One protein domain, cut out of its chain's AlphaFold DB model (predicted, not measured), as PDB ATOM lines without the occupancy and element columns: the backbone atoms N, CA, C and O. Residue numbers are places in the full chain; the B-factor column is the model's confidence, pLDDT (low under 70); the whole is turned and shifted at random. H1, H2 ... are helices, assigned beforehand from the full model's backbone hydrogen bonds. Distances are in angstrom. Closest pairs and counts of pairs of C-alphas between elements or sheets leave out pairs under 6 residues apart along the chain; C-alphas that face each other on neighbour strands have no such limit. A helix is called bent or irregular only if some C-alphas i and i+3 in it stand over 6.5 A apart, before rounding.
ATOM      1  N   LYS A 243      32.784  82.694 -13.846       95.69
ATOM      2  CA  LYS A 243      34.088  83.030 -14.446       95.69
ATOM      3  C   LYS A 243      35.251  82.951 -13.463       95.69
ATOM      4  O   LYS A 243      36.358  82.544 -13.838       95.69
ATOM      5  N   SER A 244      35.016  83.323 -12.211       95.75
ATOM      6  CA  SER A 244      36.008  83.178 -11.152       95.75
ATOM      7  C   SER A 244      36.253  81.703 -10.815       95.75
ATOM      8  O   SER A 244      37.410  81.314 -10.679       95.75
ATOM      9  N   ILE A 245      35.209  80.864 -10.782       97.00
ATOM     10  CA  ILE A 245      35.329  79.407 -10.609       97.00
ATOM     11  C   ILE A 245      36.185  78.815 -11.732       97.00
ATOM     12  O   ILE A 245      37.198  78.189 -11.436       97.00
ATOM     13  N   GLU A 246      35.864  79.090 -13.003       95.88
ATOM     14  CA  GLU A 246      36.650  78.626 -14.162       95.88
ATOM     15  C   GLU A 246      38.139  78.991 -14.028       95.88
ATOM     16  O   GLU A 246      39.033  78.174 -14.274       95.88
ATOM     17  N   THR A 247      38.413  80.226 -13.599       94.81
ATOM     18  CA  THR A 247      39.779  80.726 -13.414       94.81
ATOM     19  C   THR A 247      40.486  80.033 -12.249       94.81
ATOM     20  O   THR A 247      41.639  79.623 -12.400       94.81
ATOM     21  N   CYS A 248      39.813  79.873 -11.107       96.62
ATOM     22  CA  CYS A 248      40.334  79.169  -9.938       96.62
ATOM     23  C   CYS A 248      40.635  77.705 -10.259       96.62
ATOM     24  O   CYS A 248      41.764  77.275 -10.037       96.62
ATOM     25  N   THR A 249      39.683  76.971 -10.842       96.19
ATOM     26  CA  THR A 249      39.855  75.567 -11.238       96.19
ATOM     27  C   THR A 249      41.071  75.417 -12.152       96.19
ATOM     28  O   THR A 249      41.958  74.609 -11.876       96.19
ATOM     29  N   LYS A 250      41.188  76.262 -13.190       95.06
ATOM     30  CA  LYS A 250      42.351  76.261 -14.093       95.06
ATOM     31  C   LYS A 250      43.659  76.535 -13.340       95.06
ATOM     32  O   LYS A 250      44.609  75.762 -13.444       95.06
ATOM     33  N   ASN A 251      43.738  77.641 -12.602       94.94
ATOM     34  CA  ASN A 251      45.000  78.113 -12.027       94.94
ATOM     35  C   ASN A 251      45.479  77.252 -10.844       94.94
ATOM     36  O   ASN A 251      46.684  77.047 -10.689       94.94
ATOM     37  N   LEU A 252      44.566  76.724 -10.022       95.94
ATOM     38  CA  LEU A 252      44.893  75.868  -8.874       95.94
ATOM     39  C   LEU A 252      45.280  74.446  -9.303       95.94
ATOM     40  O   LEU A 252      46.143  73.822  -8.675       95.94
ATOM     41  N   ALA A 253      44.709  73.947 -10.404       94.12
ATOM     42  CA  ALA A 253      45.121  72.678 -10.993       94.12
ATOM     43  C   ALA A 253      46.576  72.735 -11.489       94.12
ATOM     44  O   ALA A 253      47.348  71.810 -11.237       94.12
ATOM     45  N   LEU A 254      46.970  73.841 -12.124       92.25
ATOM     46  CA  LEU A 254      48.273  73.998 -12.780       92.25
ATOM     47  C   LEU A 254      49.425  74.395 -11.842       92.25
ATOM     48  O   LEU A 254      50.589  74.294 -12.220       92.25
ATOM     49  N   SER A 255      49.130  74.854 -10.624       95.00
ATOM     50  CA  SER A 255      50.132  75.432  -9.726       95.00
ATOM     51  C   SER A 255      50.069  74.824  -8.334       95.00
ATOM     52  O   SER A 255      49.200  75.154  -7.527       95.00
ATOM     53  N   GLY A 256      51.053  73.978  -8.007       95.31
ATOM     54  CA  GLY A 256      51.204  73.435  -6.653       95.31
ATOM     55  C   GLY A 256      51.386  74.528  -5.594       95.31
ATOM     56  O   GLY A 256      50.905  74.378  -4.475       95.31
ATOM     57  N   PHE A 257      52.014  75.653  -5.956       95.19
ATOM     58  CA  PHE A 257      52.103  76.833  -5.095       95.19
ATOM     59  C   PHE A 257      50.720  77.412  -4.792       95.19
ATOM     60  O   PHE A 257      50.363  77.548  -3.625       95.19
ATOM     61  N   ALA A 258      49.933  77.723  -5.830       95.88
ATOM     62  CA  ALA A 258      48.626  78.350  -5.647       95.88
ATOM     63  C   ALA A 258      47.669  77.420  -4.896       95.88
ATOM     64  O   ALA A 258      46.912  77.872  -4.043       95.88
ATOM     65  N   ARG A 259      47.752  76.109  -5.160       96.56
ATOM     66  CA  ARG A 259      46.975  75.095  -4.449       96.56
ATOM     67  C   ARG A 259      47.307  75.038  -2.960       96.56
ATOM     68  O   ARG A 259      46.387  75.038  -2.154       96.56
ATOM     69  N   ARG A 260      48.594  75.020  -2.587       96.50
ATOM     70  CA  ARG A 260      49.003  75.062  -1.170       96.50
ATOM     71  C   ARG A 260      48.507  76.331  -0.485       96.50
ATOM     72  O   ARG A 260      47.885  76.237   0.562       96.50
ATOM     73  N   GLU A 261      48.698  77.484  -1.121       97.50
ATOM     74  CA  GLU A 261      48.228  78.768  -0.591       97.50
ATOM     75  C   GLU A 261      46.699  78.800  -0.415       97.50
ATOM     76  O   GLU A 261      46.201  79.333   0.573       97.50
ATOM     77  N   ALA A 262      45.941  78.206  -1.343       97.06
ATOM     78  CA  ALA A 262      44.491  78.090  -1.233       97.06
ATOM     79  C   ALA A 262      44.062  77.201  -0.056       97.06
ATOM     80  O   ALA A 262      43.148  77.575   0.676       97.06
ATOM     81  N   VAL A 263      44.731  76.059   0.147       96.69
ATOM     82  CA  VAL A 263      44.484  75.163   1.291       96.69
ATOM     83  C   VAL A 263      44.791  75.875   2.604       96.69
ATOM     84  O   VAL A 263      43.931  75.917   3.476       96.69
ATOM     85  N   GLU A 264      45.969  76.495   2.728       96.44
ATOM     86  CA  GLU A 264      46.365  77.263   3.919       96.44
ATOM     87  C   GLU A 264      45.364  78.386   4.223       96.44
ATOM     88  O   GLU A 264      44.942  78.573   5.368       96.44
ATOM     89  N   PHE A 265      44.933  79.117   3.190       97.38
ATOM     90  CA  PHE A 265      43.930  80.160   3.349       97.38
ATOM     91  C   PHE A 265      42.597  79.587   3.830       97.38
ATOM     92  O   PHE A 265      42.085  80.068   4.836       97.38
ATOM     93  N   LEU A 266      42.045  78.562   3.178       97.50
ATOM     94  CA  LEU A 266      40.750  77.986   3.561       97.50
ATOM     95  C   LEU A 266      40.790  77.347   4.953       97.50
ATOM     96  O   LEU A 266      39.868  77.578   5.732       97.50
ATOM     97  N   ALA A 267      41.877  76.665   5.318       95.31
ATOM     98  CA  ALA A 267      42.112  76.141   6.667       95.31
ATOM     99  C   ALA A 267      42.090  77.247   7.744       95.31
ATOM    100  O   ALA A 267      41.627  77.060   8.872       95.31
ATOM    101  N   SER A 268      42.550  78.453   7.395       95.31
ATOM    102  CA  SER A 268      42.496  79.610   8.295       95.31
ATOM    103  C   SER A 268      41.088  80.205   8.464       95.31
ATOM    104  O   SER A 268      40.878  80.974   9.404       95.31
ATOM    105  N   GLN A 269      40.119  79.834   7.625       96.94
ATOM    106  CA  GLN A 269      38.733  80.312   7.686       96.94
ATOM    107  C   GLN A 269      37.813  79.345   8.455       96.94
ATOM    108  O   GLN A 269      38.279  78.367   9.038       96.94
ATOM    109  N   ALA A 270      36.514  79.662   8.516       94.44
ATOM    110  CA  ALA A 270      35.482  78.755   9.019       94.44
ATOM    111  C   ALA A 270      35.200  77.617   8.008       94.44
ATOM    112  O   ALA A 270      35.372  77.845   6.805       94.44
ATOM    113  N   PRO A 271      34.741  76.430   8.450       93.81
ATOM    114  CA  PRO A 271      34.457  75.300   7.554       93.81
ATOM    115  C   PRO A 271      33.448  75.598   6.438       93.81
ATOM    116  O   PRO A 271      33.551  75.071   5.335       93.81
ATOM    117  N   ASP A 272      32.507  76.501   6.697       93.94
ATOM    118  CA  ASP A 272      31.465  76.949   5.773       93.94
ATOM    119  C   ASP A 272      31.850  78.220   4.991       93.94
ATOM    120  O   ASP A 272      30.997  78.857   4.370       93.94
ATOM    121  N   TYR A 273      33.133  78.608   4.994       97.12
ATOM    122  CA  TYR A 273      33.589  79.843   4.349       97.12
ATOM    123  C   TYR A 273      33.224  79.916   2.859       97.12
ATOM    124  O   TYR A 273      32.902  81.001   2.370       97.12
ATOM    125  N   LEU A 274      33.265  78.781   2.155       96.75
ATOM    126  CA  LEU A 274      32.740  78.625   0.799       96.75
ATOM    127  C   LEU A 274      31.739  77.461   0.753       96.75
ATOM    128  O   LEU A 274      31.989  76.428   1.377       96.75
ATOM    129  N   PRO A 275      30.655  77.572  -0.037       96.25
ATOM    130  CA  PRO A 275      29.730  76.465  -0.252       96.25
ATOM    131  C   PRO A 275      30.435  75.207  -0.786       96.25
ATOM    132  O   PRO A 275      31.272  75.287  -1.692       96.25
ATOM    133  N   ARG A 276      30.078  74.021  -0.269       96.12
ATOM    134  CA  ARG A 276      30.742  72.757  -0.650       96.12
ATOM    135  C   ARG A 276      30.640  72.465  -2.148       96.12
ATOM    136  O   ARG A 276      31.606  71.973  -2.720       96.12
ATOM    137  N   ASN A 277      29.525  72.815  -2.792       96.50
ATOM    138  CA  ASN A 277      29.343  72.673  -4.243       96.50
ATOM    139  C   ASN A 277      30.347  73.519  -5.057       96.50
ATOM    140  O   ASN A 277      30.785  73.097  -6.126       96.50
ATOM    141  N   VAL A 278      30.767  74.681  -4.546       96.75
ATOM    142  CA  VAL A 278      31.832  75.488  -5.163       96.75
ATOM    143  C   VAL A 278      33.192  74.823  -4.948       96.75
ATOM    144  O   VAL A 278      33.970  74.697  -5.891       96.75
ATOM    145  N   LEU A 279      33.467  74.340  -3.732       97.31
ATOM    146  CA  LEU A 279      34.737  73.685  -3.403       97.31
ATOM    147  C   LEU A 279      34.999  72.436  -4.260       97.31
ATOM    148  O   LEU A 279      36.082  72.331  -4.831       97.31
ATOM    149  N   VAL A 280      34.012  71.546  -4.423       97.19
ATOM    150  CA  VAL A 280      34.142  70.335  -5.269       97.19
ATOM    151  C   VAL A 280      34.335  70.658  -6.754       97.19
ATOM    152  O   VAL A 280      34.827  69.827  -7.509       97.19
ATOM    153  N   THR A 281      33.969  71.866  -7.192       97.00
ATOM    154  CA  THR A 281      34.196  72.317  -8.576       97.00
ATOM    155  C   THR A 281      35.634  72.810  -8.785       97.00
ATOM    156  O   THR A 281      36.168  72.775  -9.897       97.00
ATOM    157  N   ILE A 282      36.274  73.305  -7.725       97.12
ATOM    158  CA  ILE A 282      37.596  73.939  -7.785       97.12
ATOM    159  C   ILE A 282      38.718  72.960  -7.428       97.12
ATOM    160  O   ILE A 282      39.815  73.057  -7.983       97.12
ATOM    161  N   PHE A 283      38.460  72.036  -6.505       97.19
ATOM    162  CA  PHE A 283      39.470  71.169  -5.909       97.19
ATOM    163  C   PHE A 283      39.196  69.690  -6.182       97.19
ATOM    164  O   PHE A 283      38.051  69.253  -6.199       97.19
ATOM    165  N   ASP A 284      40.275  68.921  -6.346       96.50
ATOM    166  CA  ASP A 284      40.215  67.459  -6.342       96.50
ATOM    167  C   ASP A 284      39.941  66.912  -4.925       96.50
ATOM    168  O   ASP A 284      40.217  67.583  -3.924       96.50
ATOM    169  N   ASP A 285      39.438  65.676  -4.832       97.25
ATOM    170  CA  ASP A 285      39.074  65.034  -3.556       97.25
ATOM    171  C   ASP A 285      40.235  65.012  -2.554       97.25
ATOM    172  O   ASP A 285      40.053  65.225  -1.357       97.25
ATOM    173  N   ARG A 286      41.463  64.814  -3.048       97.06
ATOM    174  CA  ARG A 286      42.669  64.811  -2.211       97.06
ATOM    175  C   ARG A 286      42.918  66.178  -1.578       97.06
ATOM    176  O   ARG A 286      43.397  66.254  -0.449       97.06
ATOM    177  N   THR A 287      42.668  67.255  -2.309       96.50
ATOM    178  CA  THR A 287      42.841  68.622  -1.817       96.50
ATOM    179  C   THR A 287      41.721  68.997  -0.853       96.50
ATOM    180  O   THR A 287      42.006  69.626   0.160       96.50
ATOM    181  N   LEU A 288      40.486  68.556  -1.111       97.44
ATOM    182  CA  LEU A 288      39.369  68.717  -0.178       97.44
ATOM    183  C   LEU A 288      39.637  68.007   1.150       97.44
ATOM    184  O   LEU A 288      39.520  68.640   2.191       97.44
ATOM    185  N   ALA A 289      40.115  66.759   1.115       97.00
ATOM    186  CA  ALA A 289      40.474  66.014   2.322       97.00
ATOM    187  C   ALA A 289      41.517  66.753   3.181       97.00
ATOM    188  O   ALA A 289      41.413  66.757   4.399       97.00
ATOM    189  N   LYS A 290      42.487  67.437   2.556       96.94
ATOM    190  CA  LYS A 290      43.472  68.262   3.280       96.94
ATOM    191  C   LYS A 290      42.871  69.514   3.916       96.94
ATOM    192  O   LYS A 290      43.374  69.966   4.938       96.94
ATOM    193  N   ILE A 291      41.866  70.118   3.282       96.44
ATOM    194  CA  ILE A 291      41.154  71.270   3.853       96.44
ATOM    195  C   ILE A 291      40.342  70.800   5.061       96.44
ATOM    196  O   ILE A 291      40.446  71.412   6.122       96.44
ATOM    197  N   ASP A 292      39.612  69.695   4.901       96.81
ATOM    198  CA  ASP A 292      38.785  69.092   5.945       96.81
ATOM    199  C   ASP A 292      39.666  68.683   7.156       96.81
ATOM    200  O   ASP A 292      39.405  69.114   8.279       96.81
ATOM    201  N   GLU A 293      40.795  67.995   6.928       96.31
ATOM    202  CA  GLU A 293      41.784  67.642   7.967       96.31
ATOM    203  C   GLU A 293      42.328  68.881   8.704       96.31
ATOM    204  O   GLU A 293      42.441  68.895   9.931       96.31
ATOM    205  N   ALA A 294      42.645  69.955   7.976       93.69
ATOM    206  CA  ALA A 294      43.163  71.177   8.583       93.69
ATOM    207  C   ALA A 294      42.104  71.916   9.427       93.69
ATOM    208  O   ALA A 294      42.440  72.536  10.440       93.69
ATOM    209  N   HIS A 295      40.824  71.847   9.043       95.38
ATOM    210  CA  HIS A 295      39.722  72.358   9.865       95.38
ATOM    211  C   HIS A 295      39.536  71.539  11.140       95.38
ATOM    212  O   HIS A 295      39.390  72.135  12.209       95.38
ATOM    213  N   GLU A 296      39.602  70.209  11.058       96.00
ATOM    214  CA  GLU A 296      39.525  69.316  12.221       96.00
ATOM    215  C   GLU A 296      40.662  69.579  13.218       96.00
ATOM    216  O   GLU A 296      40.409  69.762  14.411       96.00
ATOM    217  N   GLN A 297      41.906  69.687  12.734       95.12
ATOM    218  CA  GLN A 297      43.071  70.006  13.571       95.12
ATOM    219  C   GLN A 297      42.895  71.345  14.296       95.12
ATOM    220  O   GLN A 297      43.096  71.440  15.507       95.12
ATOM    221  N   LYS A 298      42.453  72.381  13.581       91.88
ATOM    222  CA  LYS A 298      42.231  73.709  14.163       91.88
ATOM    223  C   LYS A 298      41.090  73.722  15.182       91.88
ATOM    224  O   LYS A 298      41.183  74.421  16.190       91.88
ATOM    225  N   GLN A 299      40.023  72.967  14.934       92.75
ATOM    226  CA  GLN A 299      38.923  72.818  15.883       92.75
ATOM    227  C   GLN A 299      39.399  72.113  17.162       92.75
ATOM    228  O   GLN A 299      39.128  72.601  18.260       92.75
ATOM    229  N   ALA A 300      40.193  71.046  17.031       95.56
ATOM    230  CA  ALA A 300      40.805  70.361  18.167       95.56
ATOM    231  C   ALA A 300      41.736  71.288  18.977       95.56
ATOM    232  O   ALA A 300      41.670  71.307  20.207       95.56
ATOM    233  N   GLU A 301      42.549  72.118  18.312       94.88
ATOM    234  CA  GLU A 301      43.386  73.125  18.980       94.88
ATOM    235  C   GLU A 301      42.563  74.170  19.750       94.88
ATOM    236  O   GLU A 301      42.951  74.588  20.845       94.88
ATOM    237  N   LEU A 302      41.440  74.629  19.187       93.00
ATOM    238  CA  LEU A 302      40.551  75.589  19.847       93.00
ATOM    239  C   LEU A 302      39.890  74.977  21.084       93.00
ATOM    240  O   LEU A 302      39.868  75.614  22.138       93.00
ATOM    241  N   GLU A 303      39.420  73.736  20.984       96.62
ATOM    242  CA  GLU A 303      38.853  72.996  22.111       96.62
ATOM    243  C   GLU A 303      39.888  72.755  23.213       96.62
ATOM    244  O   GLU A 303      39.582  72.920  24.397       96.62
ATOM    245  N   GLN A 304      41.130  72.424  22.848       97.81
ATOM    246  CA  GLN A 304      42.225  72.295  23.806       97.81
ATOM    247  C   GLN A 304      42.496  73.624  24.523       97.81
ATOM    248  O   GLN A 304      42.508  73.660  25.756       97.81
ATOM    249  N   LYS A 305      42.635  74.730  23.780       96.81
ATOM    250  CA  LYS A 305      42.837  76.073  24.356       96.81
ATOM    251  C   LYS A 305      41.683  76.484  25.271       96.81
ATOM    252  O   LYS A 305      41.897  77.132  26.296       96.81
ATOM    253  N   GLU A 306      40.450  76.111  24.934       97.62
ATOM    254  CA  GLU A 306      39.287  76.375  25.781       97.62
ATOM    255  C   GLU A 306      39.314  75.546  27.074       97.62
ATOM    256  O   GLU A 306      39.033  76.088  28.149       97.62
ATOM    257  N   ARG A 307      39.696  74.264  27.002       97.88
ATOM    258  CA  ARG A 307      39.891  73.404  28.184       97.88
ATOM    259  C   ARG A 307      40.976  73.962  29.103       97.88
ATOM    260  O   ARG A 307      40.737  74.085  30.303       97.88
ATOM    261  N   GLU A 308      42.117  74.369  28.552       97.62
ATOM    262  CA  GLU A 308      43.218  74.995  29.299       97.62
ATOM    263  C   GLU A 308      42.774  76.301  29.973       97.62
ATOM    264  O   GLU A 308      43.035  76.527  31.156       97.62
ATOM    265  N   ARG A 309      42.018  77.144  29.257       97.50
ATOM    266  CA  ARG A 309      41.448  78.379  29.813       97.50
ATOM    267  C   ARG A 309      40.467  78.101  30.953       97.50
ATOM    268  O   ARG A 309      40.512  78.795  31.969       97.50
ATOM    269  N   LYS A 310      39.576  77.116  30.798       97.12
ATOM    270  CA  LYS A 310      38.615  76.705  31.838       97.12
ATOM    271  C   LYS A 310      39.332  76.161  33.074       97.12
ATOM    272  O   LYS A 310      38.989  76.563  34.183       97.12
ATOM    273  N   ALA A 311      40.361  75.333  32.888       96.69
ATOM    274  CA  ALA A 311      41.191  74.827  33.978       96.69
ATOM    275  C   ALA A 311      41.877  75.971  34.743       96.69
ATOM    276  O   ALA A 311      41.761  76.050  35.963       96.69
ATOM    277  N   LEU A 312      42.489  76.926  34.029       96.38
ATOM    278  CA  LEU A 312      43.132  78.093  34.640       96.38
ATOM    279  C   LEU A 312      42.147  78.959  35.444       96.38
ATOM    280  O   LEU A 312      42.497  79.471  36.507       96.38
ATOM    281  N   LEU A 313      40.920  79.142  34.945       95.38
ATOM    282  CA  LEU A 313      39.872  79.878  35.660       95.38
ATOM    283  C   LEU A 313      39.404  79.135  36.917       95.38
ATOM    284  O   LEU A 313      39.197  79.784  37.939       95.38
ATOM    285  N   SER A 314      39.299  77.802  36.867       94.81
ATOM    286  CA  SER A 314      38.981  76.971  38.036       94.81
ATOM    287  C   SER A 314      40.056  77.096  39.118       94.81
ATOM    288  O   SER A 314      39.741  77.411  40.262       94.81
ATOM    289  N   THR A 315      41.336  76.966  38.751       94.06
ATOM    290  CA  THR A 315      42.456  77.116  39.695       94.06
ATOM    291  C   THR A 315      42.509  78.519  40.304       94.06
ATOM    292  O   THR A 315      42.780  78.674  41.494       94.06
ATOM    293  N   LYS A 316      42.218  79.566  39.518       91.75
ATOM    294  CA  LYS A 316      42.129  80.937  40.045       91.75
ATOM    295  C   LYS A 316      40.953  81.120  41.003       91.75
ATOM    296  O   LYS A 316      41.111  81.828  41.990       91.75
ATOM    297  N   ALA A 317      39.803  80.504  40.734       88.19
ATOM    298  CA  ALA A 317      38.642  80.581  41.618       88.19
ATOM    299  C   ALA A 317      38.918  79.931  42.986       88.19
ATOM    300  O   ALA A 317      38.516  80.483  44.004       88.19
ATOM    301  N   GLU A 318      39.658  78.821  43.020       87.50
ATOM    302  CA  GLU A 318      40.066  78.151  44.265       87.50
ATOM    303  C   GLU A 318      41.085  78.960  45.085       87.50
ATOM    304  O   GLU A 318      41.081  78.904  46.314       87.50
ATOM    305  N   GLN A 319      41.944  79.746  44.427       81.81
ATOM    306  CA  GLN A 319      42.941  80.598  45.096       81.81
ATOM    307  C   GLN A 319      42.360  81.901  45.662       81.81
ATOM    308  O   GLN A 319      42.986  82.527  46.522       81.81
ATOM    309  N   ILE A 320      41.172  82.318  45.216       77.06
ATOM    310  CA  ILE A 320      40.451  83.429  45.837       77.06
ATOM    311  C   ILE A 320      39.855  82.894  47.140       77.06
ATOM    312  O   ILE A 320      38.740  82.376  47.181       77.06
ATOM    313  N   THR A 321      40.617  83.016  48.227       71.69
ATOM    314  CA  THR A 321      40.080  82.804  49.572       71.69
ATOM    315  C   THR A 321      38.885  83.743  49.742       71.69
ATOM    316  O   THR A 321      39.018  84.940  49.467       71.69
ATOM    317  N   PRO A 322      37.705  83.244  50.156       66.50
ATOM    318  CA  PRO A 322      36.570  84.114  50.401       66.50
ATOM    319  C   PRO A 322      36.995  85.138  51.450       66.50
ATOM    320  O   PRO A 322      37.297  84.773  52.587       66.50
ATOM    321  N   ILE A 323      37.062  86.416  51.057       67.88
ATOM    322  CA  ILE A 323      37.333  87.498  52.001       67.88
ATOM    323  C   ILE A 323      36.260  87.364  53.087       67.88
ATOM    324  O   ILE A 323      35.069  87.351  52.749       67.88
TER     325      ILE A 323
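What this domain is: This is residues 243 to 323 of the 351 residues of the protein "RNase H type-1 domain-containing protein" of Aeromonas veronii (UniProt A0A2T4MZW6). The model is a small head with one long helical arm: H1, H2 and H3 and the first part of H4 make the head, and H4 runs on out of it, so that residues 300 to 323 stick out free. In the head, H1 is at the end away from the arm, H2 meets it only at the corner by their tight link, H3 packs on H1, and residues 263 to 268 of H2 pack on residues 287 to 298 of H4. The printed part has 81 residues with four named helices, H1, H2, H3 and H4 in that order, and no named strand; the class is all helix. The whole is extended, with a radius of gyration of the C-alphas of 19.6 A, and it spans 67 by 21 by 17 A, its length made by the arm.

Where its parts are: Find C-alpha 243 at (34.088, 83.030, -14.446); there H1 begins, residues 243 to 254, 16.9 A from first to last C-alpha. After Ser 255 comes H2, residues 256 to 268, which is 18.4 A long. Look next at H3, residues 276 to 282, 10.0 A from first to last C-alpha. Then find C-alpha 285 at (39.074, 65.034, -3.556), from which H4, residues 285 to 319, runs 51.2 A to C-alpha 319 at (42.941, 80.598, 45.096). No helix is bent.

How they stand to each other: Start at H1: it touches H2 only at the corner by their link, with residues 251 to 253 of H1 alone and residues 258 to 262 of H2 alone, and the closest C-alphas, those of Leu 252 and Arg 259, are 5.0 A apart. These two run opposite ways at a steep tilt of 61 degrees. H1 also touches H3, the same way at a steep tilt of 58 degrees, and their closest C-alphas, Thr 249 and Ile 282, are 4.4 A apart. H2 touches H4 with residues 263 to 268 alone, meeting residues 287 to 298 of H4; look at Ala 267 and Ala 294, their closest C-alphas, 5.4 A apart. They run the same way at a shallow tilt of 34 degrees, only just short of steep. H3 and H4 are close but not clearly touching, with the C-alphas of Val 280 and Leu 288 closest at 7.5 A. H1 and H4 are apart, and so are H2 and H3. In the backbone of H1, H2 and H4 every O i to N i+4 pair is within hydrogen-bond range; in H3 it is 2 of 3.

The domain as a whole: The two C-alphas farthest apart, those of Lys 250 and Ile 323, are 67.2 A from each other. Without residues 300 to 323, which stand free, the body has 57 residues and spans 31 by 22 by 17 A. The printed part has no cut; the links from H1 to H2 and from H3 to H4 are tight, and the link from H2 to H3, 7 residues, is short. The mean pLDDT of the printed part is 94.3, and look to residues 322 to 323 for the two values under 70.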